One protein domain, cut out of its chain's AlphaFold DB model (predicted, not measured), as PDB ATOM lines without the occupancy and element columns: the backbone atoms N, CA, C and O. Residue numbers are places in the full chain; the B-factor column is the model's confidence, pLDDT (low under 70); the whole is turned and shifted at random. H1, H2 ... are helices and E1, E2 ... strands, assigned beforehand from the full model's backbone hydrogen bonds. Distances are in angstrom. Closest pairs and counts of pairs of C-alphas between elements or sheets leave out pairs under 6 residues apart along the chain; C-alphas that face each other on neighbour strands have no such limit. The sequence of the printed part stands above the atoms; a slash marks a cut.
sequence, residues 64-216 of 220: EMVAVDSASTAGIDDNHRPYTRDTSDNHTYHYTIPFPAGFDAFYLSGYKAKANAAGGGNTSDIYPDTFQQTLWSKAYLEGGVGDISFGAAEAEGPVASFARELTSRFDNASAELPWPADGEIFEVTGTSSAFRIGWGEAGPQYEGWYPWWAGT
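AT A GLANCE: This is residues 64 to 216 of the 220 residues of the protein "Fibrinogen C-terminal domain-containing protein" of Deltaproteobacteria bacterium (UniProt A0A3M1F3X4). Two layers of strands lie roughly face to face as a small sandwich, and the long strand E4 folds back on itself to run in both. Residues 91 to 106 of E4 stand with E1, E8 and E6 in one layer, and residues 109 to 115 stand with E9, E3 and E2 in the other; the short pair E5 and E7 sits at the ends of E4 and E6 near Ala 115 and Val 145. The 153 residues printed hold, in order, E1 E2 E3 E4 E5 E6 H1 E7 E8 E9: nine named strands and one named helix, mostly strand. E1, E4, E6, E8 and E9 form a branched sheet with antiparallel neighbours. The whole is compact, with a radius of gyration of the C-alphas of 14.2 A and spans of 44 by 30 by 27 A.

HOW THE PARTS SIT: E1, residues 64 to 69, is an edge strand antiparallel to E4, residues 91 to 115; N 66 and O 94 are 2.8 A apart. E2, residues 73 to 76, and E3, residues 82 to 85, are a hairpin, with N 83 and O 75 at 2.8 A. E4 bends by 179 degrees at residue 108. E8, residues 186 to 201, is antiparallel to E4 on the other side from E1, with N 95 and O 197 at 2.8 A; it bends by 129 degrees at residue 191. E9, residues 209 to 216, is antiparallel to E4, with N 114 and O 210 at 2.8 A. The closest C-alphas of E3 and E9, those of Tyr 83 and Tyr 210, are 4.4 A apart. E5, residues 124 to 126, is antiparallel to E7, residues 170 to 172, with N 124 and O 172 at 2.8 A. E6, residues 145 to 152, is antiparallel to E8, with N 149 and O 198 at 2.8 A. H1, residues 162 to 165, is on the branched sheet but only grazes it, with residues 162 to 164; it is too short for any O i to N i+4 pair. E2 and E6 are apart.

IN THESE COORDINATES: E1 begins at C-alpha 64, (32.268, 6.793, 33.440), and measures 14.9 A. E4 bends at C-alpha 108, (32.021, -3.522, 17.110), and its first and last C-alphas are 14.7 A apart. E6 measures 23.0 A, E8 24.0 A and E9 17.1 A. E9 ends at C-alpha 216, (29.262, 1.634, 17.816).

THE WHOLE: The C-alphas of Ala 101 and Gly 120, the two farthest apart, are 45.3 A from each other. The printed part has no cut. The links E5 to E6, 18 residues, and E7 to E8, 13 residues, are long. The mean pLDDT of the printed part is 95.0, and no printed residue is under 70.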
ATOM      1  N   GLU A  64      31.288   6.049  32.655       98.06
ATOM      2  CA  GLU A  64      32.268   6.793  33.440       98.06
ATOM      3  C   GLU A  64      33.686   6.563  32.925       98.06
ATOM      4  O   GLU A  64      34.117   5.430  32.700       98.06
ATOM      5  N   MET A  65      34.430   7.659  32.776       98.00
ATOM      6  CA  MET A  65      35.864   7.627  32.515       98.00
ATOM      7  C   MET A  65      36.607   7.611  33.848       98.00
ATOM      8  O   MET A  65      36.576   8.588  34.594       98.00
ATOM      9  N   VAL A  66      37.274   6.499  34.139       97.81
ATOM     10  CA  VAL A  66      37.957   6.246  35.408       97.81
ATOM     11  C   VAL A  66      39.461   6.306  35.188       97.81
ATOM     12  O   VAL A  66      39.994   5.600  34.333       97.81
ATOM     13  N   ALA A  67      40.136   7.145  35.972       97.25
ATOM     14  CA  ALA A  67      41.590   7.199  36.025       97.25
ATOM     15  C   ALA A  67      42.106   6.160  37.024       97.25
ATOM     16  O   ALA A  67      41.786   6.240  38.211       97.25
ATOM     17  N   VAL A  68      42.918   5.214  36.556       97.50
ATOM     18  CA  VAL A  68      43.759   4.386  37.435       97.50
ATOM     19  C   VAL A  68      45.038   5.159  37.748       97.50
ATOM     20  O   VAL A  68      45.348   5.391  38.911       97.50
ATOM     21  N   ASP A  69      45.690   5.646  36.691       95.44
ATOM     22  CA  ASP A  69      46.782   6.618  36.729       95.44
ATOM     23  C   ASP A  69      46.368   7.803  35.846       95.44
ATOM     24  O   ASP A  69      45.898   7.605  34.724       95.44
ATOM     25  N   SER A  70      46.487   9.033  36.350       93.81
ATOM     26  CA  SER A  70      45.935  10.214  35.673       93.81
ATOM     27  C   SER A  70      46.885  10.807  34.635       93.81
ATOM     28  O   SER A  70      48.056  11.023  34.921       93.81
ATOM     29  N   ALA A  71      46.345  11.170  33.471       92.75
ATOM     30  CA  ALA A  71      47.045  11.968  32.471       92.75
ATOM     31  C   ALA A  71      46.931  13.459  32.811       92.75
ATOM     32  O   ALA A  71      45.928  13.910  33.370       92.75
ATOM     33  N   SER A  72      47.912  14.260  32.389       90.88
ATOM     34  CA  SER A  72      47.868  15.718  32.564       90.88
ATOM     35  C   SER A  72      46.731  16.394  31.787       90.88
ATOM     36  O   SER A  72      46.304  17.495  32.131       90.88
ATOM     37  N   THR A  73      46.244  15.776  30.709       93.31
ATOM     38  CA  THR A  73      45.061  16.213  29.964       93.31
ATOM     39  C   THR A  73      44.157  15.013  29.716       93.31
ATOM     40  O   THR A  73      44.551  14.026  29.108       93.31
ATOM     41  N   ALA A  74      42.919  15.096  30.181       96.00
ATOM     42  CA  ALA A  74      41.927  14.049  30.010       96.00
ATOM     43  C   ALA A  74      40.527  14.659  30.023       96.00
ATOM     44  O   ALA A  74      40.312  15.715  30.623       96.00
ATOM     45  N   GLY A  75      39.573  14.002  29.374       97.38
ATOM     46  CA  GLY A  75      38.193  14.458  29.396       97.38
ATOM     47  C   GLY A  75      37.275  13.671  28.482       97.38
ATOM     48  O   GLY A  75      37.656  12.678  27.871       97.38
ATOM     49  N   ILE A  76      36.043  14.154  28.404       98.38
ATOM     50  CA  ILE A  76      35.031  13.712  27.455       98.38
ATOM     51  C   ILE A  76      34.667  14.948  26.636       98.38
ATOM     52  O   ILE A  76      34.354  15.985  27.220       98.38
ATOM     53  N   ASP A  77      34.769  14.866  25.312       98.19
ATOM     54  CA  ASP A  77      34.474  16.009  24.443       98.19
ATOM     55  C   ASP A  77      32.967  16.207  24.194       98.19
ATOM     56  O   ASP A  77      32.134  15.415  24.636       98.19
ATOM     57  N   ASP A  78      32.610  17.260  23.453       97.75
ATOM     58  CA  ASP A  78      31.212  17.612  23.149       97.75
ATOM     59  C   ASP A  78      30.456  16.534  22.348       97.75
ATOM     60  O   ASP A  78      29.228  16.540  22.302       97.75
ATOM     61  N   ASN A  79      31.173  15.591  21.727       97.69
ATOM     62  CA  ASN A  79      30.594  14.434  21.040       97.69
ATOM     63  C   ASN A  79      30.571  13.182  21.931       97.69
ATOM     64  O   ASN A  79      30.349  12.077  21.437       97.69
ATOM     65  N   HIS A  80      30.777  13.353  23.238       98.25
ATOM     66  CA  HIS A  80      30.833  12.309  24.258       98.25
ATOM     67  C   HIS A  80      32.022  11.350  24.124       98.25
ATOM     68  O   HIS A  80      32.002  10.270  24.712       98.25
ATOM     69  N   ARG A  81      33.071  11.726  23.384       98.50
ATOM     70  CA  ARG A  81      34.240  10.862  23.177       98.50
ATOM     71  C   ARG A  81      35.223  11.024  24.333       98.50
ATOM     72  O   ARG A  81      35.688  12.149  24.547       98.50
ATOM     73  N   PRO A  82      35.561   9.951  25.070       98.44
ATOM     74  CA  PRO A  82      36.631  10.010  26.053       98.44
ATOM     75  C   PRO A  82      37.968  10.241  25.346       98.44
ATOM     76  O   PRO A  82      38.168   9.783  24.217       98.44
ATOM     77  N   TYR A  83      38.879  10.954  25.998       98.19
ATOM     78  CA  TYR A  83      40.226  11.162  25.491       98.19
ATOM     79  C   TYR A  83      41.241  11.400  26.599       98.19
ATOM     80  O   TYR A  83      40.925  11.955  27.654       98.19
ATOM     81  N   THR A  84      42.488  11.059  26.307       97.06
ATOM     82  CA  THR A  84      43.661  11.438  27.093       97.06
ATOM     83  C   THR A  84      44.722  12.074  26.206       97.06
ATOM     84  O   THR A  84      44.756  11.876  24.986       97.06
ATOM     85  N   ARG A  85      45.564  12.888  26.833       93.94
ATOM     86  CA  ARG A  85      46.864  13.328  26.347       93.94
ATOM     87  C   ARG A  85      47.756  13.625  27.555       93.94
ATOM     88  O   ARG A  85      47.358  14.384  28.440       93.94
ATOM     89  N   ASP A  86      48.942  13.061  27.620       84.44
ATOM     90  CA  ASP A  86      49.935  13.399  28.634       84.44
ATOM     91  C   ASP A  86      51.046  14.282  28.043       84.44
ATOM     92  O   ASP A  86      50.913  14.826  26.944       84.44
ATOM     93  N   THR A  87      52.067  14.556  28.853       74.94
ATOM     94  CA  THR A  87      53.253  15.339  28.466       74.94
ATOM     95  C   THR A  87      54.563  14.745  28.992       74.94
ATOM     96  O   THR A  87      55.630  15.225  28.621       74.94
ATOM     97  N   SER A  88      54.484  13.808  29.948       72.94
ATOM     98  CA  SER A  88      55.632  13.167  30.614       72.94
ATOM     99  C   SER A  88      55.252  12.102  31.654       72.94
ATOM    100  O   SER A  88      56.123  11.348  32.087       72.94
ATOM    101  N   ASP A  89      53.985  12.057  32.080       76.19
ATOM    102  CA  ASP A  89      53.480  11.096  33.061       76.19
ATOM    103  C   ASP A  89      52.823   9.905  32.373       76.19
ATOM    104  O   ASP A  89      52.134  10.066  31.373       76.19
ATOM    105  N   ASN A  90      52.959   8.722  32.963       90.75
ATOM    106  CA  ASN A  90      52.247   7.543  32.492       90.75
ATOM    107  C   ASN A  90      50.783   7.590  32.925       90.75
ATOM    108  O   ASN A  90      50.472   8.049  34.028       90.75
ATOM    109  N   HIS A  91      49.892   7.023  32.119       94.69
ATOM    110  CA  HIS A  91      48.483   6.972  32.470       94.69
ATOM    111  C   HIS A  91      47.798   5.671  32.075       94.69
ATOM    112  O   HIS A  91      48.108   5.037  31.072       94.69
ATOM    113  N   THR A  92      46.812   5.285  32.877       97.75
ATOM    114  CA  THR A  92      45.911   4.164  32.614       97.75
ATOM    115  C   THR A  92      44.502   4.626  32.922       97.75
ATOM    116  O   THR A  92      44.223   5.102  34.024       97.75
ATOM    117  N   TYR A  93      43.610   4.447  31.959       98.44
ATOM    118  CA  TYR A  93      42.195   4.731  32.098       98.44
ATOM    119  C   TYR A  93      41.366   3.540  31.653       98.44
ATOM    120  O   TYR A  93      41.784   2.709  30.843       98.44
ATOM    121  N   HIS A  94      40.139   3.503  32.157       98.50
ATOM    122  CA  HIS A  94      39.089   2.742  31.513       98.50
ATOM    123  C   HIS A  94      37.790   3.546  31.432       98.50
ATOM    124  O   HIS A  94      37.471   4.350  32.307       98.50
ATOM    125  N   TYR A  95      37.028   3.310  30.369       98.69
ATOM    126  CA  TYR A  95      35.692   3.844  30.158       98.69
ATOM    127  C   TYR A  95      34.717   2.710  30.422       98.69
ATOM    128  O   TYR A  95      34.685   1.734  29.673       98.69
ATOM    129  N   THR A  96      33.998   2.804  31.535       98.62
ATOM    130  CA  THR A  96      33.084   1.758  31.999       98.62
ATOM    131  C   THR A  96      31.671   2.131  31.594       98.62
ATOM    132  O   THR A  96      31.182   3.177  32.011       98.62
ATOM    133  N   ILE A  97      31.018   1.278  30.811       98.75
ATOM    134  CA  ILE A  97      29.638   1.436  30.356       98.75
ATOM    135  C   ILE A  97      28.774   0.421  31.110       98.75
ATOM    136  O   ILE A  97      28.872  -0.774  30.821       98.75
ATOM    137  N   PRO A  98      27.945   0.853  32.072       98.44
ATOM    138  CA  PRO A  98      26.983  -0.024  32.723       98.44
ATOM    139  C   PRO A  98      26.009  -0.646  31.720       98.44
ATOM    140  O   PRO A  98      25.480   0.027  30.840       98.44
ATOM    141  N   PHE A  99      25.736  -1.933  31.886       98.06
ATOM    142  CA  PHE A  99      24.673  -2.646  31.196       98.06
ATOM    143  C   PHE A  99      24.044  -3.692  32.130       98.06
ATOM    144  O   PHE A  99      24.367  -4.881  32.059       98.06
ATOM    145  N   PRO A 100      23.132  -3.271  33.029       97.19
ATOM    146  CA  PRO A 100      22.541  -4.141  34.054       97.19
ATOM    147  C   PRO A 100      21.753  -5.346  33.512       97.19
ATOM    148  O   PRO A 100      21.489  -6.308  34.245       97.19
ATOM    149  N   ALA A 101      21.405  -5.323  32.221       96.25
ATOM    150  CA  ALA A 101      20.789  -6.455  31.545       96.25
ATOM    151  C   ALA A 101      21.730  -7.668  31.475       96.25
ATOM    152  O   ALA A 101      21.258  -8.806  31.407       96.25
ATOM    153  N   GLY A 102      23.037  -7.429  31.580       97.00
ATOM    154  CA  GLY A 102      24.061  -8.436  31.392       97.00
ATOM    155  C   GLY A 102      24.398  -8.632  29.915       97.00
ATOM    156  O   GLY A 102      23.540  -8.467  29.052       97.00
ATOM    157  N   PHE A 103      25.644  -8.995  29.637       98.25
ATOM    158  CA  PHE A 103      26.090  -9.471  28.330       98.25
ATOM    159  C   PHE A 103      27.141 -10.575  28.502       98.25
ATOM    160  O   PHE A 103      27.848 -10.616  29.514       98.25
ATOM    161  N   ASP A 104      27.215 -11.480  27.536       97.38
ATOM    162  CA  ASP A 104      28.216 -12.543  27.418       97.38
ATOM    163  C   ASP A 104      29.046 -12.444  26.130       97.38
ATOM    164  O   ASP A 104      30.112 -13.051  26.056       97.38
ATOM    165  N   ALA A 105      28.650 -11.602  25.176       98.12
ATOM    166  CA  ALA A 105      29.448 -11.323  23.990       98.12
ATOM    167  C   ALA A 105      29.321  -9.866  23.539       98.12
ATOM    168  O   ALA A 105      28.352  -9.164  23.850       98.12
ATOM    169  N   PHE A 106      30.299  -9.409  22.759       98.56
ATOM    170  CA  PHE A 106      30.239  -8.125  22.070       98.56
ATOM    171  C   PHE A 106      30.868  -8.190  20.678       98.56
ATOM    172  O   PHE A 106      31.757  -8.997  20.422       98.56
ATOM    173  N   TYR A 107      30.442  -7.292  19.796       98.50
ATOM    174  CA  TYR A 107      31.158  -6.957  18.569       98.50
ATOM    175  C   TYR A 107      31.135  -5.441  18.358       98.50
ATOM    176  O   TYR A 107      30.407  -4.706  19.033       98.50
ATOM    177  N   LEU A 108      31.957  -4.944  17.438       97.81
ATOM    178  CA  LEU A 108      32.021  -3.522  17.110       97.81
ATOM    179  C   LEU A 108      31.767  -3.302  15.613       97.81
ATOM    180  O   LEU A 108      32.060  -4.166  14.787       97.81
ATOM    181  N   SER A 109      31.170  -2.159  15.270       97.50
ATOM    182  CA  SER A 109      30.782  -1.825  13.893       97.50
ATOM    183  C   SER A 109      31.150  -0.390  13.545       97.50
ATOM    184  O   SER A 109      30.796   0.555  14.265       97.50
ATOM    185  N   GLY A 110      31.895  -0.228  12.452       97.38
ATOM    186  CA  GLY A 110      32.475   1.038  12.019       97.38
ATOM    187  C   GLY A 110      33.373   1.668  13.081       97.38
ATOM    188  O   GLY A 110      33.543   2.892  13.084       97.38
ATOM    189  N   TYR A 111      33.867   0.866  14.030       97.94
ATOM    190  CA  TYR A 111      34.531   1.377  15.215       97.94
ATOM    191  C   TYR A 111      35.911   1.889  14.878       97.94
ATOM    192  O   TYR A 111      36.659   1.295  14.099       97.94
ATOM    193  N   LYS A 112      36.239   3.032  15.473       97.75
ATOM    194  CA  LYS A 112      37.567   3.603  15.354       97.75
ATOM    195  C   LYS A 112      38.036   4.122  16.692       97.75
ATOM    196  O   LYS A 112      37.326   4.918  17.305       97.75
ATOM    197  N   ALA A 113      39.257   3.771  17.064       97.56
ATOM    198  CA  ALA A 113      40.058   4.588  17.965       97.56
ATOM    199  C   ALA A 113      40.815   5.654  17.158       97.56
ATOM    200  O   ALA A 113      40.798   5.659  15.922       97.56
ATOM    201  N   LYS A 114      41.479   6.588  17.832       97.94
ATOM    202  CA  LYS A 114      42.326   7.578  17.165       97.94
ATOM    203  C   LYS A 114      43.485   8.000  18.056       97.94
ATOM    204  O   LYS A 114      43.278   8.343  19.222       97.94
ATOM    205  N   ALA A 115      44.684   8.037  17.481       97.50
ATOM    206  CA  ALA A 115      45.842   8.628  18.135       97.50
ATOM    207  C   ALA A 115      45.588  10.110  18.449       97.50
ATOM    208  O   ALA A 115      44.945  10.836  17.680       97.50
ATOM    209  N   ASN A 116      46.069  10.557  19.601       96.50
ATOM    210  CA  ASN A 116      45.823  11.899  20.104       96.50
ATOM    211  C   ASN A 116      47.108  12.592  20.555       96.50
ATOM    212  O   ASN A 116      47.072  13.380  21.499       96.50
ATOM    213  N   ALA A 117      48.232  12.346  19.888       94.62
ATOM    214  CA  ALA A 117      49.468  13.040  20.203       94.62
ATOM    215  C   ALA A 117      49.458  14.502  19.707       94.62
ATOM    216  O   ALA A 117      48.677  14.899  18.835       94.62
ATOM    217  N   ALA A 118      50.353  15.339  20.236       92.88
ATOM    218  CA  ALA A 118      50.461  16.748  19.830       92.88
ATOM    219  C   ALA A 118      51.095  16.962  18.437       92.88
ATOM    220  O   ALA A 118      51.094  18.087  17.932       92.88
ATOM    221  N   GLY A 119      51.631  15.912  17.806       88.31
ATOM    222  CA  GLY A 119      52.388  16.005  16.556       88.31
ATOM    223  C   GLY A 119      53.795  16.576  16.755       88.31
ATOM    224  O   GLY A 119      54.302  16.641  17.870       88.31
ATOM    225  N   GLY A 120      54.468  16.958  15.664       87.69
ATOM    226  CA  GLY A 120      55.823  17.530  15.736       87.69
ATOM    227  C   GLY A 120      56.902  16.561  16.242       87.69
ATOM    228  O   GLY A 120      57.891  17.010  16.809       87.69
ATOM    229  N   GLY A 121      56.700  15.255  16.048       88.75
ATOM    230  CA  GLY A 121      57.567  14.191  16.564       88.75
ATOM    231  C   GLY A 121      56.985  13.437  17.761       88.75
ATOM    232  O   GLY A 121      57.541  12.408  18.107       88.75
ATOM    233  N   ASN A 122      55.875  13.915  18.338       92.94
ATOM    234  CA  ASN A 122      55.097  13.160  19.323       92.94
ATOM    235  C   ASN A 122      54.129  12.201  18.618       92.94
ATOM    236  O   ASN A 122      53.410  12.631  17.702       92.94
ATOM    237  N   THR A 123      54.079  10.957  19.065       94.38
ATOM    238  CA  THR A 123      53.228   9.876  18.567       94.38
ATOM    239  C   THR A 123      52.547   9.169  19.730       94.38
ATOM    240  O   THR A 123      52.993   9.283  20.858       94.38
ATOM    241  N   SER A 124      51.405   8.545  19.461       95.31
ATOM    242  CA  SER A 124      50.829   7.537  20.346       95.31
ATOM    243  C   SER A 124      51.249   6.176  19.809       95.31
ATOM    244  O   SER A 124      51.141   5.938  18.593       95.31
ATOM    245  N   ASP A 125      51.710   5.309  20.698       95.06
ATOM    246  CA  ASP A 125      52.636   4.238  20.364       95.06
ATOM    247  C   ASP A 125      52.119   2.899  20.909       95.06
ATOM    248  O   ASP A 125      51.916   2.699  22.106       95.06
ATOM    249  N   ILE A 126      51.903   1.932  20.012       95.94
ATOM    250  CA  ILE A 126      51.464   0.573  20.373       95.94
ATOM    251  C   ILE A 126      52.390  -0.432  19.712       95.94
ATOM    252  O   ILE A 126      52.411  -0.589  18.485       95.94
ATOM    253  N   TYR A 127      53.172  -1.132  20.535       96.31
ATOM    254  CA  TYR A 127      54.173  -2.092  20.074       96.31
ATOM    255  C   TYR A 127      53.771  -3.518  20.468       96.31
ATOM    256  O   TYR A 127      53.947  -3.881  21.636       96.31
ATOM    257  N   PRO A 128      53.321  -4.355  19.507       95.12
ATOM    258  CA  PRO A 128      52.742  -5.675  19.787       95.12
ATOM    259  C   PRO A 128      53.675  -6.618  20.560       95.12
ATOM    260  O   PRO A 128      53.223  -7.385  21.407       95.12
ATOM    261  N   ASP A 129      54.985  -6.532  20.306       95.31
ATOM    262  CA  ASP A 129      56.009  -7.381  20.937       95.31
ATOM    263  C   ASP A 129      56.528  -6.835  22.282       95.31
ATOM    264  O   ASP A 129      57.378  -7.462  22.918       95.31
ATOM    265  N   THR A 130      56.070  -5.652  22.702       96.19
ATOM    266  CA  THR A 130      56.583  -4.952  23.893       96.19
ATOM    267  C   THR A 130      55.563  -4.951  25.021       96.19
ATOM    268  O   THR A 130      55.903  -5.264  26.163       96.19
ATOM    269  N   PHE A 131      54.317  -4.589  24.718       97.38
ATOM    270  CA  PHE A 131      53.254  -4.497  25.705       97.38
ATOM    271  C   PHE A 131      51.917  -4.868  25.076       97.38
ATOM    272  O   PHE A 131      51.607  -4.470  23.959       97.38
ATOM    273  N   GLN A 132      51.135  -5.639  25.821       97.38
ATOM    274  CA  GLN A 132      49.753  -5.967  25.508       97.38
ATOM    275  C   GLN A 132      48.992  -5.888  26.822       97.38
ATOM    276  O   GLN A 132      49.420  -6.485  27.816       97.38
ATOM    277  N   GLN A 133      47.877  -5.171  26.850       98.06
ATOM    278  CA  GLN A 133      47.115  -5.022  28.077       98.06
ATOM    279  C   GLN A 133      46.529  -6.372  28.512       98.06
ATOM    280  O   GLN A 133      45.873  -7.080  27.746       98.06
ATOM    281  N   THR A 134      46.765  -6.735  29.772       97.75
ATOM    282  CA  THR A 134      46.225  -7.957  30.396       97.75
ATOM    283  C   THR A 134      45.455  -7.684  31.681       97.75
ATOM    284  O   THR A 134      44.726  -8.560  32.130       97.75
ATOM    285  N   LEU A 135      45.576  -6.480  32.250       98.19
ATOM    286  CA  LEU A 135      44.917  -6.060  33.485       98.19
ATOM    287  C   LEU A 135      44.240  -4.705  33.272       98.19
ATOM    288  O   LEU A 135      44.813  -3.810  32.646       98.19
ATOM    289  N   TRP A 136      43.061  -4.499  33.859       98.06
ATOM    290  CA  TRP A 136      42.411  -3.179  33.821       98.06
ATOM    291  C   TRP A 136      43.189  -2.095  34.574       98.06
ATOM    292  O   TRP A 136      43.037  -0.914  34.280       98.06
ATOM    293  N   SER A 137      44.044  -2.491  35.518       97.62
ATOM    294  CA  SER A 137      44.877  -1.589  36.315       97.62
ATOM    295  C   SER A 137      46.174  -1.152  35.627       97.62
ATOM    296  O   SER A 137      46.921  -0.367  36.205       97.62
ATOM    297  N   LYS A 138      46.478  -1.658  34.424       97.75
ATOM    298  CA  LYS A 138      47.710  -1.311  33.709       97.75
ATOM    299  C   LYS A 138      47.501  -1.347  32.200       97.75
ATOM    300  O   LYS A 138      47.359  -2.425  31.636       97.75
ATOM    301  N   ALA A 139      47.547  -0.185  31.557       97.62
ATOM    302  CA  ALA A 139      47.391  -0.036  30.108       97.62
ATOM    303  C   ALA A 139      48.619   0.584  29.416       97.62
ATOM    304  O   ALA A 139      48.512   1.069  28.296       97.62
ATOM    305  N   TYR A 140      49.779   0.562  30.075       96.44
ATOM    306  CA  TYR A 140      51.050   1.009  29.506       96.44
ATOM    307  C   TYR A 140      52.223   0.155  29.991       96.44
ATOM    308  O   TYR A 140      52.143  -0.502  31.039       96.44
ATOM    309  N   LEU A 141      53.353   0.257  29.294       95.19
ATOM    310  CA  LEU A 141      54.668  -0.118  29.811       95.19
ATOM    311  C   LEU A 141      55.581   1.107  29.800       95.19
ATOM    312  O   LEU A 141      55.597   1.876  28.847       95.19
ATOM    313  N   GLU A 142      56.366   1.276  30.865       88.56
ATOM    314  CA  GLU A 142      57.389   2.321  30.910       88.56
ATOM    315  C   GLU A 142      58.331   2.181  29.708       88.56
ATOM    316  O   GLU A 142      58.975   1.143  29.537       88.56
ATOM    317  N   GLY A 143      58.415   3.225  28.881       83.12
ATOM    318  CA  GLY A 143      59.268   3.219  27.693       83.12
ATOM    319  C   GLY A 143      58.626   3.703  26.395       83.12
ATOM    320  O   GLY A 143      59.235   3.470  25.352       83.12
ATOM    321  N   GLY A 144      57.474   4.377  26.432       86.56
ATOM    322  CA  GLY A 144      56.847   4.951  25.235       86.56
ATOM    323  C   GLY A 144      55.750   4.083  24.640       86.56
ATOM    324  O   GLY A 144      55.682   4.049  23.425       86.56
ATOM    325  N   VAL A 145      55.037   3.248  25.411       93.56
ATOM    326  CA  VAL A 145      54.028   2.356  24.809       93.56
ATOM    327  C   VAL A 145      52.777   2.171  25.654       93.56
ATOM    328  O   VAL A 145      52.833   1.929  26.867       93.56
ATOM    329  N   GLY A 146      51.658   2.156  24.947       96.19
ATOM    330  CA  GLY A 146      50.323   1.918  25.452       96.19
ATOM    331  C   GLY A 146      49.628   0.742  24.783       96.19
ATOM    332  O   GLY A 146      50.226  -0.077  24.079       96.19
ATOM    333  N   ASP A 147      48.325   0.663  25.021       97.88
ATOM    334  CA  ASP A 147      47.407  -0.224  24.311       97.88
ATOM    335  C   ASP A 147      45.983   0.348  24.369       97.88
ATOM    336  O   ASP A 147      45.690   1.232  25.178       97.88
ATOM    337  N   ILE A 148      45.089  -0.177  23.533       98.19
ATOM    338  CA  ILE A 148      43.637   0.027  23.614       98.19
ATOM    339  C   ILE A 148      42.984  -1.348  23.646       98.19
ATOM    340  O   ILE A 148      43.356  -2.238  22.885       98.19
ATOM    341  N   SER A 149      42.013  -1.546  24.529       98.50
ATOM    342  CA  SER A 149      41.472  -2.872  24.799       98.50
ATOM    343  C   SER A 149      39.990  -2.864  25.163       98.50
ATOM    344  O   SER A 149      39.441  -1.838  25.565       98.50
ATOM    345  N   PHE A 150      39.339  -4.023  25.038       98.38
ATOM    346  CA  PHE A 150      37.910  -4.203  25.302       98.38
ATOM    347  C   PHE A 150      37.624  -5.454  26.129       98.38
ATOM    348  O   PHE A 150      38.317  -6.471  26.020       98.38
ATOM    349  N   GLY A 151      36.562  -5.405  26.930       98.00
ATOM    350  CA  GLY A 151      36.066  -6.584  27.631       98.00
ATOM    351  C   GLY A 151      35.079  -6.285  28.749       98.00
ATOM    352  O   GLY A 151      34.575  -5.174  28.895       98.00
ATOM    353  N   ALA A 152      34.819  -7.311  29.555       98.00
ATOM    354  CA  ALA A 152      33.969  -7.235  30.736       98.00
ATOM    355  C   ALA A 152      34.657  -6.501  31.896       98.00
ATOM    356  O   ALA A 152      35.819  -6.766  32.216       98.00
ATOM    357  N   ALA A 153      33.924  -5.624  32.580       96.50
ATOM    358  CA  ALA A 153      34.425  -4.876  33.731       96.50
ATOM    359  C   ALA A 153      34.769  -5.773  34.930       96.50
ATOM    360  O   ALA A 153      35.678  -5.458  35.701       96.50
ATOM    361  N   GLU A 154      34.037  -6.868  35.105       95.25
ATOM    362  CA  GLU A 154      34.202  -7.818  36.205       95.25
ATOM    363  C   GLU A 154      35.321  -8.838  35.948       95.25
ATOM    364  O   GLU A 154      35.724  -9.544  36.872       95.25
ATOM    365  N   ALA A 155      35.847  -8.908  34.721       96.50
ATOM    366  CA  ALA A 155      37.039  -9.690  34.420       96.50
ATOM    367  C   ALA A 155      38.302  -8.994  34.952       96.50
ATOM    368  O   ALA A 155      38.325  -7.783  35.166       96.50
ATOM    369  N   GLU A 156      39.381  -9.758  35.129       95.62
ATOM    370  CA  GLU A 156      40.677  -9.221  35.570       95.62
ATOM    371  C   GLU A 156      41.269  -8.223  34.550       95.62
ATOM    372  O   GLU A 156      41.884  -7.217  34.917       95.62
ATOM    373  N   GLY A 157      41.013  -8.462  33.261       96.81
ATOM    374  CA  GLY A 157      41.461  -7.616  32.167       96.81
ATOM    375  C   GLY A 157      40.706  -7.870  30.862       96.81
ATOM    376  O   GLY A 157      39.698  -8.585  30.853       96.81
ATOM    377  N   PRO A 158      41.176  -7.266  29.760       97.81
ATOM    378  CA  PRO A 158      40.484  -7.302  28.481       97.81
ATOM    379  C   PRO A 158      40.585  -8.658  27.779       97.81
ATOM    380  O   PRO A 158      41.590  -9.371  27.873       97.81
ATOM    381  N   VAL A 159      39.564  -8.957  26.977       97.25
ATOM    382  CA  VAL A 159      39.568 -10.101  26.053       97.25
ATOM    383  C   VAL A 159      40.125  -9.715  24.680       97.25
ATOM    384  O   VAL A 159      40.780 -10.541  24.050       97.25
ATOM    385  N   ALA A 160      39.970  -8.452  24.269       96.81
ATOM    386  CA  ALA A 160      40.502  -7.908  23.019       96.81
ATOM    387  C   ALA A 160      41.520  -6.796  23.302       96.81
ATOM    388  O   ALA A 160      41.289  -5.961  24.172       96.81
ATOM    389  N   SER A 161      42.629  -6.763  22.568       96.81
ATOM    390  CA  SER A 161      43.698  -5.763  22.710       96.81
ATOM    391  C   SER A 161      44.227  -5.409  21.327       96.81
ATOM    392  O   SER A 161      44.445  -6.305  20.512       96.81
ATOM    393  N   PHE A 162      44.427  -4.121  21.050       96.75
ATOM    394  CA  PHE A 162      44.870  -3.691  19.730       96.75
ATOM    395  C   PHE A 162      46.290  -4.167  19.459       96.75
ATOM    396  O   PHE A 162      46.587  -4.658  18.371       96.75
ATOM    397  N   ALA A 163      47.146  -4.121  20.481       96.50
ATOM    398  CA  ALA A 163      48.484  -4.683  20.420       96.50
ATOM    399  C   ALA A 163      48.495  -6.171  20.020       96.50
ATOM    400  O   ALA A 163      49.442  -6.602  19.374       96.50
ATOM    401  N   ARG A 164      47.463  -6.969  20.337       95.25
ATOM    402  CA  ARG A 164      47.388  -8.385  19.912       95.25
ATOM    403  C   ARG A 164      47.102  -8.567  18.421       95.25
ATOM    404  O   ARG A 164      47.516  -9.578  17.863       95.25
ATOM    405  N   GLU A 165      46.452  -7.597  17.782       92.31
ATOM    406  CA  GLU A 165      46.110  -7.650  16.351       92.31
ATOM    407  C   GLU A 165      47.191  -7.049  15.442       92.31
ATOM    408  O   GLU A 165      47.174  -7.216  14.217       92.31
ATOM    409  N   LEU A 166      48.149  -6.325  16.017       93.00
ATOM    410  CA  LEU A 166      49.218  -5.691  15.262       93.00
ATOM    411  C   LEU A 166      50.328  -6.686  14.906       93.00
ATOM    412  O   LEU A 166      50.841  -7.424  15.740       93.00
ATOM    413  N   THR A 167      50.772  -6.642  13.648       92.62
ATOM    414  CA  THR A 167      51.947  -7.399  13.161       92.62
ATOM    415  C   THR A 167      53.219  -6.551  13.095       92.62
ATOM    416  O   THR A 167      54.308  -7.060  12.833       92.62
ATOM    417  N   SER A 168      53.094  -5.243  13.323       94.81
ATOM    418  CA  SER A 168      54.189  -4.280  13.379       94.81
ATOM    419  C   SER A 168      53.855  -3.170  14.366       94.81
ATOM    420  O   SER A 168      52.696  -2.981  14.722       94.81
ATOM    421  N   ARG A 169      54.869  -2.399  14.763       95.25
ATOM    422  CA  ARG A 169      54.681  -1.205  15.593       95.25
ATOM    423  C   ARG A 169      53.710  -0.226  14.939       95.25
ATOM    424  O   ARG A 169      53.740  -0.046  13.717       95.25
ATOM    425  N   PHE A 170      52.876   0.384  15.765       95.56
ATOM    426  CA  PHE A 170      52.085   1.546  15.412       95.56
ATOM    427  C   PHE A 170      52.647   2.760  16.147       95.56
ATOM    428  O   PHE A 170      52.793   2.713  17.362       95.56
ATOM    429  N   ASP A 171      52.914   3.828  15.397       94.44
ATOM    430  CA  ASP A 171      53.414   5.107  15.894       94.44
ATOM    431  C   ASP A 171      52.756   6.212  15.065       94.44
ATOM    432  O   ASP A 171      53.049   6.382  13.870       94.44
ATOM    433  N   ASN A 172      51.809   6.955  15.634       95.94
ATOM    434  CA  ASN A 172      51.194   8.055  14.894       95.94
ATOM    435  C   ASN A 172      50.691   9.176  15.789       95.94
ATOM    436  O   ASN A 172      50.234   8.946  16.896       95.94
ATOM    437  N   ALA A 173      50.698  10.403  15.276       95.94
ATOM    438  CA  ALA A 173      50.195  11.540  16.029       95.94
ATOM    439  C   ALA A 173      48.661  11.654  16.036       95.94
ATOM    440  O   ALA A 173      48.092  12.194  16.979       95.94
ATOM    441  N   SER A 174      47.982  11.229  14.965       97.00
ATOM    442  CA  SER A 174      46.559  11.549  14.771       97.00
ATOM    443  C   SER A 174      45.754  10.567  13.916       97.00
ATOM    444  O   SER A 174      44.591  10.849  13.610       97.00
ATOM    445  N   ALA A 175      46.344   9.442  13.514       97.12
ATOM    446  CA  ALA A 175      45.682   8.453  12.675       97.12
ATOM    447  C   ALA A 175      44.452   7.849  13.363       97.12
ATOM    448  O   ALA A 175      44.452   7.569  14.562       97.12
ATOM    449  N   GLU A 176      43.409   7.637  12.562       97.25
ATOM    450  CA  GLU A 176      42.266   6.814  12.940       97.25
ATOM    451  C   GLU A 176      42.631   5.336  12.795       97.25
ATOM    452  O   GLU A 176      43.247   4.929  11.808       97.25
ATOM    453  N   LEU A 177      42.214   4.544  13.774       93.81
ATOM    454  CA  LEU A 177      42.487   3.123  13.899       93.81
ATOM    455  C   LEU A 177      41.181   2.352  13.700       93.81
ATOM    456  O   LEU A 177      40.388   2.310  14.639       93.81
ATOM    457  N   PRO A 178      40.914   1.775  12.515       92.00
ATOM    458  CA  PRO A 178      39.731   0.949  12.282       92.00
ATOM    459  C   PRO A 178      39.923  -0.435  12.923       92.00
ATOM    460  O   PRO A 178      40.176  -1.418  12.229       92.00
ATOM    461  N   TRP A 179      39.891  -0.477  14.254       91.50
ATOM    462  CA  TRP A 179      40.059  -1.681  15.061       91.50
ATOM    463  C   TRP A 179      39.061  -1.678  16.231       91.50
ATOM    464  O   TRP A 179      38.917  -0.628  16.863       91.50
ATOM    465  N   PRO A 180      38.408  -2.816  16.543       91.31
ATOM    466  CA  PRO A 180      38.607  -4.145  15.957       91.31
ATOM    467  C   PRO A 180      37.954  -4.296  14.586       91.31
ATOM    468  O   PRO A 180      37.331  -3.358  14.087       91.31
ATOM    469  N   ALA A 181      38.175  -5.442  13.937       89.88
ATOM    470  CA  ALA A 181      37.559  -5.714  12.647       89.88
ATOM    471  C   ALA A 181      36.028  -5.697  12.782       89.88
ATOM    472  O   ALA A 181      35.469  -6.202  13.758       89.88
ATOM    473  N   ASP A 182      35.349  -5.109  11.796       92.38
ATOM    474  CA  ASP A 182      33.892  -4.990  11.827       92.38
ATOM    475  C   ASP A 182      33.227  -6.368  11.941       92.38
ATOM    476  O   ASP A 182      33.477  -7.265  11.132       92.38
ATOM    477  N   GLY A 183      32.348  -6.510  12.935       90.25
ATOM    478  CA  GLY A 183      31.584  -7.736  13.174       90.25
ATOM    479  C   GLY A 183      32.378  -8.884  13.802       90.25
ATOM    480  O   GLY A 183      31.837  -9.981  13.918       90.25
ATOM    481  N   GLU A 184      33.633  -8.671  14.213       95.56
ATOM    482  CA  GLU A 184      34.368  -9.659  15.005       95.56
ATOM    483  C   GLU A 184      33.716  -9.838  16.381       95.56
ATOM    484  O   GLU A 184      33.502  -8.867  17.112       95.56
ATOM    485  N   ILE A 185      33.392 -11.087  16.721       97.56
ATOM    486  CA  ILE A 185      32.694 -11.435  17.957       97.56
ATOM    487  C   ILE A 185      33.703 -11.823  19.028       97.56
ATOM    488  O   ILE A 185      34.490 -12.756  18.861       97.56
ATOM    489  N   PHE A 186      33.614 -11.134  20.159       97.56
ATOM    490  CA  PHE A 186      34.394 -11.395  21.354       97.56
ATOM    491  C   PHE A 186      33.483 -11.928  22.455       97.56
ATOM    492  O   PHE A 186      32.604 -11.226  22.958       97.56
ATOM    493  N   GLU A 187      33.731 -13.169  22.858       97.25
ATOM    494  CA  GLU A 187      33.074 -13.792  24.006       97.25
ATOM    495  C   GLU A 187      33.721 -13.302  25.309       97.25
ATOM    496  O   GLU A 187      34.951 -13.235  25.427       97.25
ATOM    497  N   VAL A 188      32.910 -12.993  26.320       94.75
ATOM    498  CA  VAL A 188      33.379 -12.714  27.682       94.75
ATOM    499  C   VAL A 188      33.037 -13.872  28.613       94.75
ATOM    500  O   VAL A 188      32.109 -14.647  28.401       94.75
ATOM    501  N   THR A 189      33.839 -14.054  29.659       85.56
ATOM    502  CA  THR A 189      33.613 -15.159  30.596       85.56
ATOM    503  C   THR A 189      32.431 -14.850  31.511       85.56
ATOM    504  O   THR A 189      32.505 -13.943  32.338       85.56
ATOM    505  N   GLY A 190      31.375 -15.659  31.414       84.56
ATOM    506  CA  GLY A 190      30.155 -15.475  32.201       84.56
ATOM    507  C   GLY A 190      29.324 -14.284  31.717       84.56
ATOM    508  O   GLY A 190      29.488 -13.821  30.596       84.56
ATOM    509  N   THR A 191      28.420 -13.798  32.566       87.81
ATOM    510  CA  THR A 191      27.609 -12.609  32.276       87.81
ATOM    511  C   THR A 191      28.184 -11.407  33.015       87.81
ATOM    512  O   THR A 191      28.285 -11.424  34.243       87.81
ATOM    513  N   SER A 192      28.549 -10.370  32.268       94.69
ATOM    514  CA  SER A 192      29.083  -9.104  32.772       94.69
ATOM    515  C   SER A 192      28.004  -8.031  32.772       94.69
ATOM    516  O   SER A 192      27.194  -7.975  31.852       94.69
ATOM    517  N   SER A 193      27.988  -7.171  33.789       97.12
ATOM    518  CA  SER A 193      27.033  -6.062  33.901       97.12
ATOM    519  C   SER A 193      27.617  -4.716  33.482       97.12
ATOM    520  O   SER A 193      26.941  -3.696  33.604       97.12
ATOM    521  N   ALA A 194      28.860  -4.682  32.995       98.19
ATOM    522  CA  ALA A 194      29.469  -3.473  32.464       98.19
ATOM    523  C   ALA A 194      30.574  -3.774  31.446       98.19
ATOM    524  O   ALA A 194      31.454  -4.602  31.668       98.19
ATOM    525  N   PHE A 195      30.559  -3.049  30.334       98.62
ATOM    526  CA  PHE A 195      31.597  -3.116  29.311       98.62
ATOM    527  C   PHE A 195      32.716  -2.121  29.632       98.62
ATOM    528  O   PHE A 195      32.446  -1.005  30.080       98.62
ATOM    529  N   ARG A 196      33.975  -2.493  29.396       98.50
ATOM    530  CA  ARG A 196      35.133  -1.606  29.542       98.50
ATOM    531  C   ARG A 196      35.875  -1.428  28.234       98.50
ATOM    532  O   ARG A 196      36.180  -2.397  27.544       98.50
ATOM    533  N   ILE A 197      36.246  -0.176  27.986       98.75
ATOM    534  CA  ILE A 197      37.322   0.196  27.071       98.75
ATOM    535  C   ILE A 197      38.522   0.584  27.931       98.75
ATOM    536  O   ILE A 197      38.413   1.539  28.696       98.75
ATOM    537  N   GLY A 198      39.631  -0.144  27.853       98.62
ATOM    538  CA  GLY A 198      40.881   0.188  28.543       98.62
ATOM    539  C   GLY A 198      41.847   0.894  27.601       98.62
ATOM    540  O   GLY A 198      41.895   0.553  26.423       98.62
ATOM    541  N   TRP A 199      42.592   1.882  28.097       98.38
ATOM    542  CA  TRP A 199      43.697   2.469  27.342       98.38
ATOM    543  C   TRP A 199      44.705   3.176  28.241       98.38
ATOM    544  O   TRP A 199      44.408   3.551  29.379       98.38
ATOM    545  N   GLY A 200      45.900   3.384  27.711       96.56
ATOM    546  CA  GLY A 200      46.957   4.111  28.392       96.56
ATOM    547  C   GLY A 200      48.082   4.478  27.449       96.56
ATOM    548  O   GLY A 200      48.093   4.048  26.299       96.56
ATOM    549  N   GLU A 201      48.999   5.283  27.964       93.94
ATOM    550  CA  GLU A 201      50.305   5.568  27.375       93.94
ATOM    551  C   GLU A 201      51.324   5.801  28.484       93.94
ATOM    552  O   GLU A 201      50.976   5.941  29.667       93.94
ATOM    553  N   ALA A 202      52.592   5.827  28.096       91.69
ATOM    554  CA  ALA A 202      53.681   6.149  28.994       91.69
ATOM    555  C   ALA A 202      54.872   6.701  28.250       91.69
ATOM    556  O   ALA A 202      55.472   5.965  27.486       91.69
ATOM    557  N   GLY A 203      55.353   7.880  28.614       85.44
ATOM    558  CA  GLY A 203      56.578   8.397  28.032       85.44
ATOM    559  C   GLY A 203      56.702   9.905  28.173       85.44
ATOM    560  O   GLY A 203      55.855  10.562  28.771       85.44
ATOM    561  N   PRO A 204      57.812  10.476  27.672       82.94
ATOM    562  CA  PRO A 204      58.069  11.911  27.729       82.94
ATOM    563  C   PRO A 204      57.337  12.691  26.629       82.94
ATOM    564  O   PRO A 204      57.558  13.897  26.494       82.94
ATOM    565  N   GLN A 205      56.591  12.006  25.762       85.25
ATOM    566  CA  GLN A 205      55.954  12.629  24.616       85.25
ATOM    567  C   GLN A 205      54.621  13.253  25.021       85.25
ATOM    568  O   GLN A 205      54.098  13.038  26.108       85.25
ATOM    569  N   TYR A 206      54.080  14.080  24.133       90.56
ATOM    570  CA  TYR A 206      52.714  14.565  24.269       90.56
ATOM    571  C   TYR A 206      51.768  13.576  23.598       90.56
ATOM    572  O   TYR A 206      51.346  13.839  22.467       90.56
ATOM    573  N   GLU A 207      51.486  12.453  24.252       90.75
ATOM    574  CA  GLU A 207      50.864  11.262  23.664       90.75
ATOM    575  C   GLU A 207      49.553  10.880  24.358       90.75
ATOM    576  O   GLU A 207      49.207  11.403  25.412       90.75
ATOM    577  N   GLY A 208      48.733  10.049  23.719       94.25
ATOM    578  CA  GLY A 208      47.444   9.631  24.277       94.25
ATOM    579  C   GLY A 208      46.424   9.250  23.218       94.25
ATOM    580  O   GLY A 208      46.728   9.201  22.025       94.25
ATOM    581  N   TRP A 209      45.183   9.011  23.630       97.62
ATOM    582  CA  TRP A 209      44.195   8.370  22.761       97.62
ATOM    583  C   TRP A 209      42.818   9.006  22.852       97.62
ATOM    584  O   TRP A 209      42.387   9.436  23.919       97.62
ATOM    585  N   TYR A 210      42.098   8.992  21.734       98.38
ATOM    586  CA  TYR A 210      40.649   8.824  21.739       98.38
ATOM    587  C   TYR A 210      40.383   7.321  21.598       98.38
ATOM    588  O   TYR A 210      40.428   6.818  20.470       98.38
ATOM    589  N   PRO A 211      40.124   6.578  22.688       98.12
ATOM    590  CA  PRO A 211      39.880   5.145  22.582       98.12
ATOM    591  C   PRO A 211      38.592   4.849  21.800       98.12
ATOM    592  O   PRO A 211      38.544   3.838  21.119       98.12
ATOM    593  N   TRP A 212      37.611   5.767  21.798       98.56
ATOM    594  CA  TRP A 212      36.397   5.697  20.978       98.56
ATOM    595  C   TRP A 212      36.193   7.000  20.190       98.56
ATOM    596  O   TRP A 212      35.684   7.997  20.701       98.56
ATOM    597  N   TRP A 213      36.615   7.000  18.927       98.25
ATOM    598  CA  TRP A 213      36.499   8.129  18.001       98.25
ATOM    599  C   TRP A 213      35.228   8.076  17.146       98.25
ATOM    600  O   TRP A 213      34.601   9.116  16.922       98.25
ATOM    601  N   ALA A 214      34.857   6.885  16.665       98.06
ATOM    602  CA  ALA A 214      33.687   6.653  15.818       98.06
ATOM    603  C   ALA A 214      33.143   5.220  15.966       98.06
ATOM    604  O   ALA A 214      33.764   4.381  16.616       98.06
ATOM    605  N   GLY A 215      31.993   4.960  15.339       97.88
ATOM    606  CA  GLY A 215      31.327   3.657  15.324       97.88
ATOM    607  C   GLY A 215      30.571   3.339  16.607       97.88
ATOM    608  O   GLY A 215      30.365   4.207  17.462       97.88
ATOM    609  N   THR A 216      30.127   2.092  16.723       98.19
ATOM    610  CA  THR A 216      29.262   1.634  17.816       98.19
ATOM    611  C   THR A 216      29.688   0.279  18.347       98.19
ATOM    612  O   THR A 216      30.302  -0.516  17.636       98.19
TER     613      THR A 216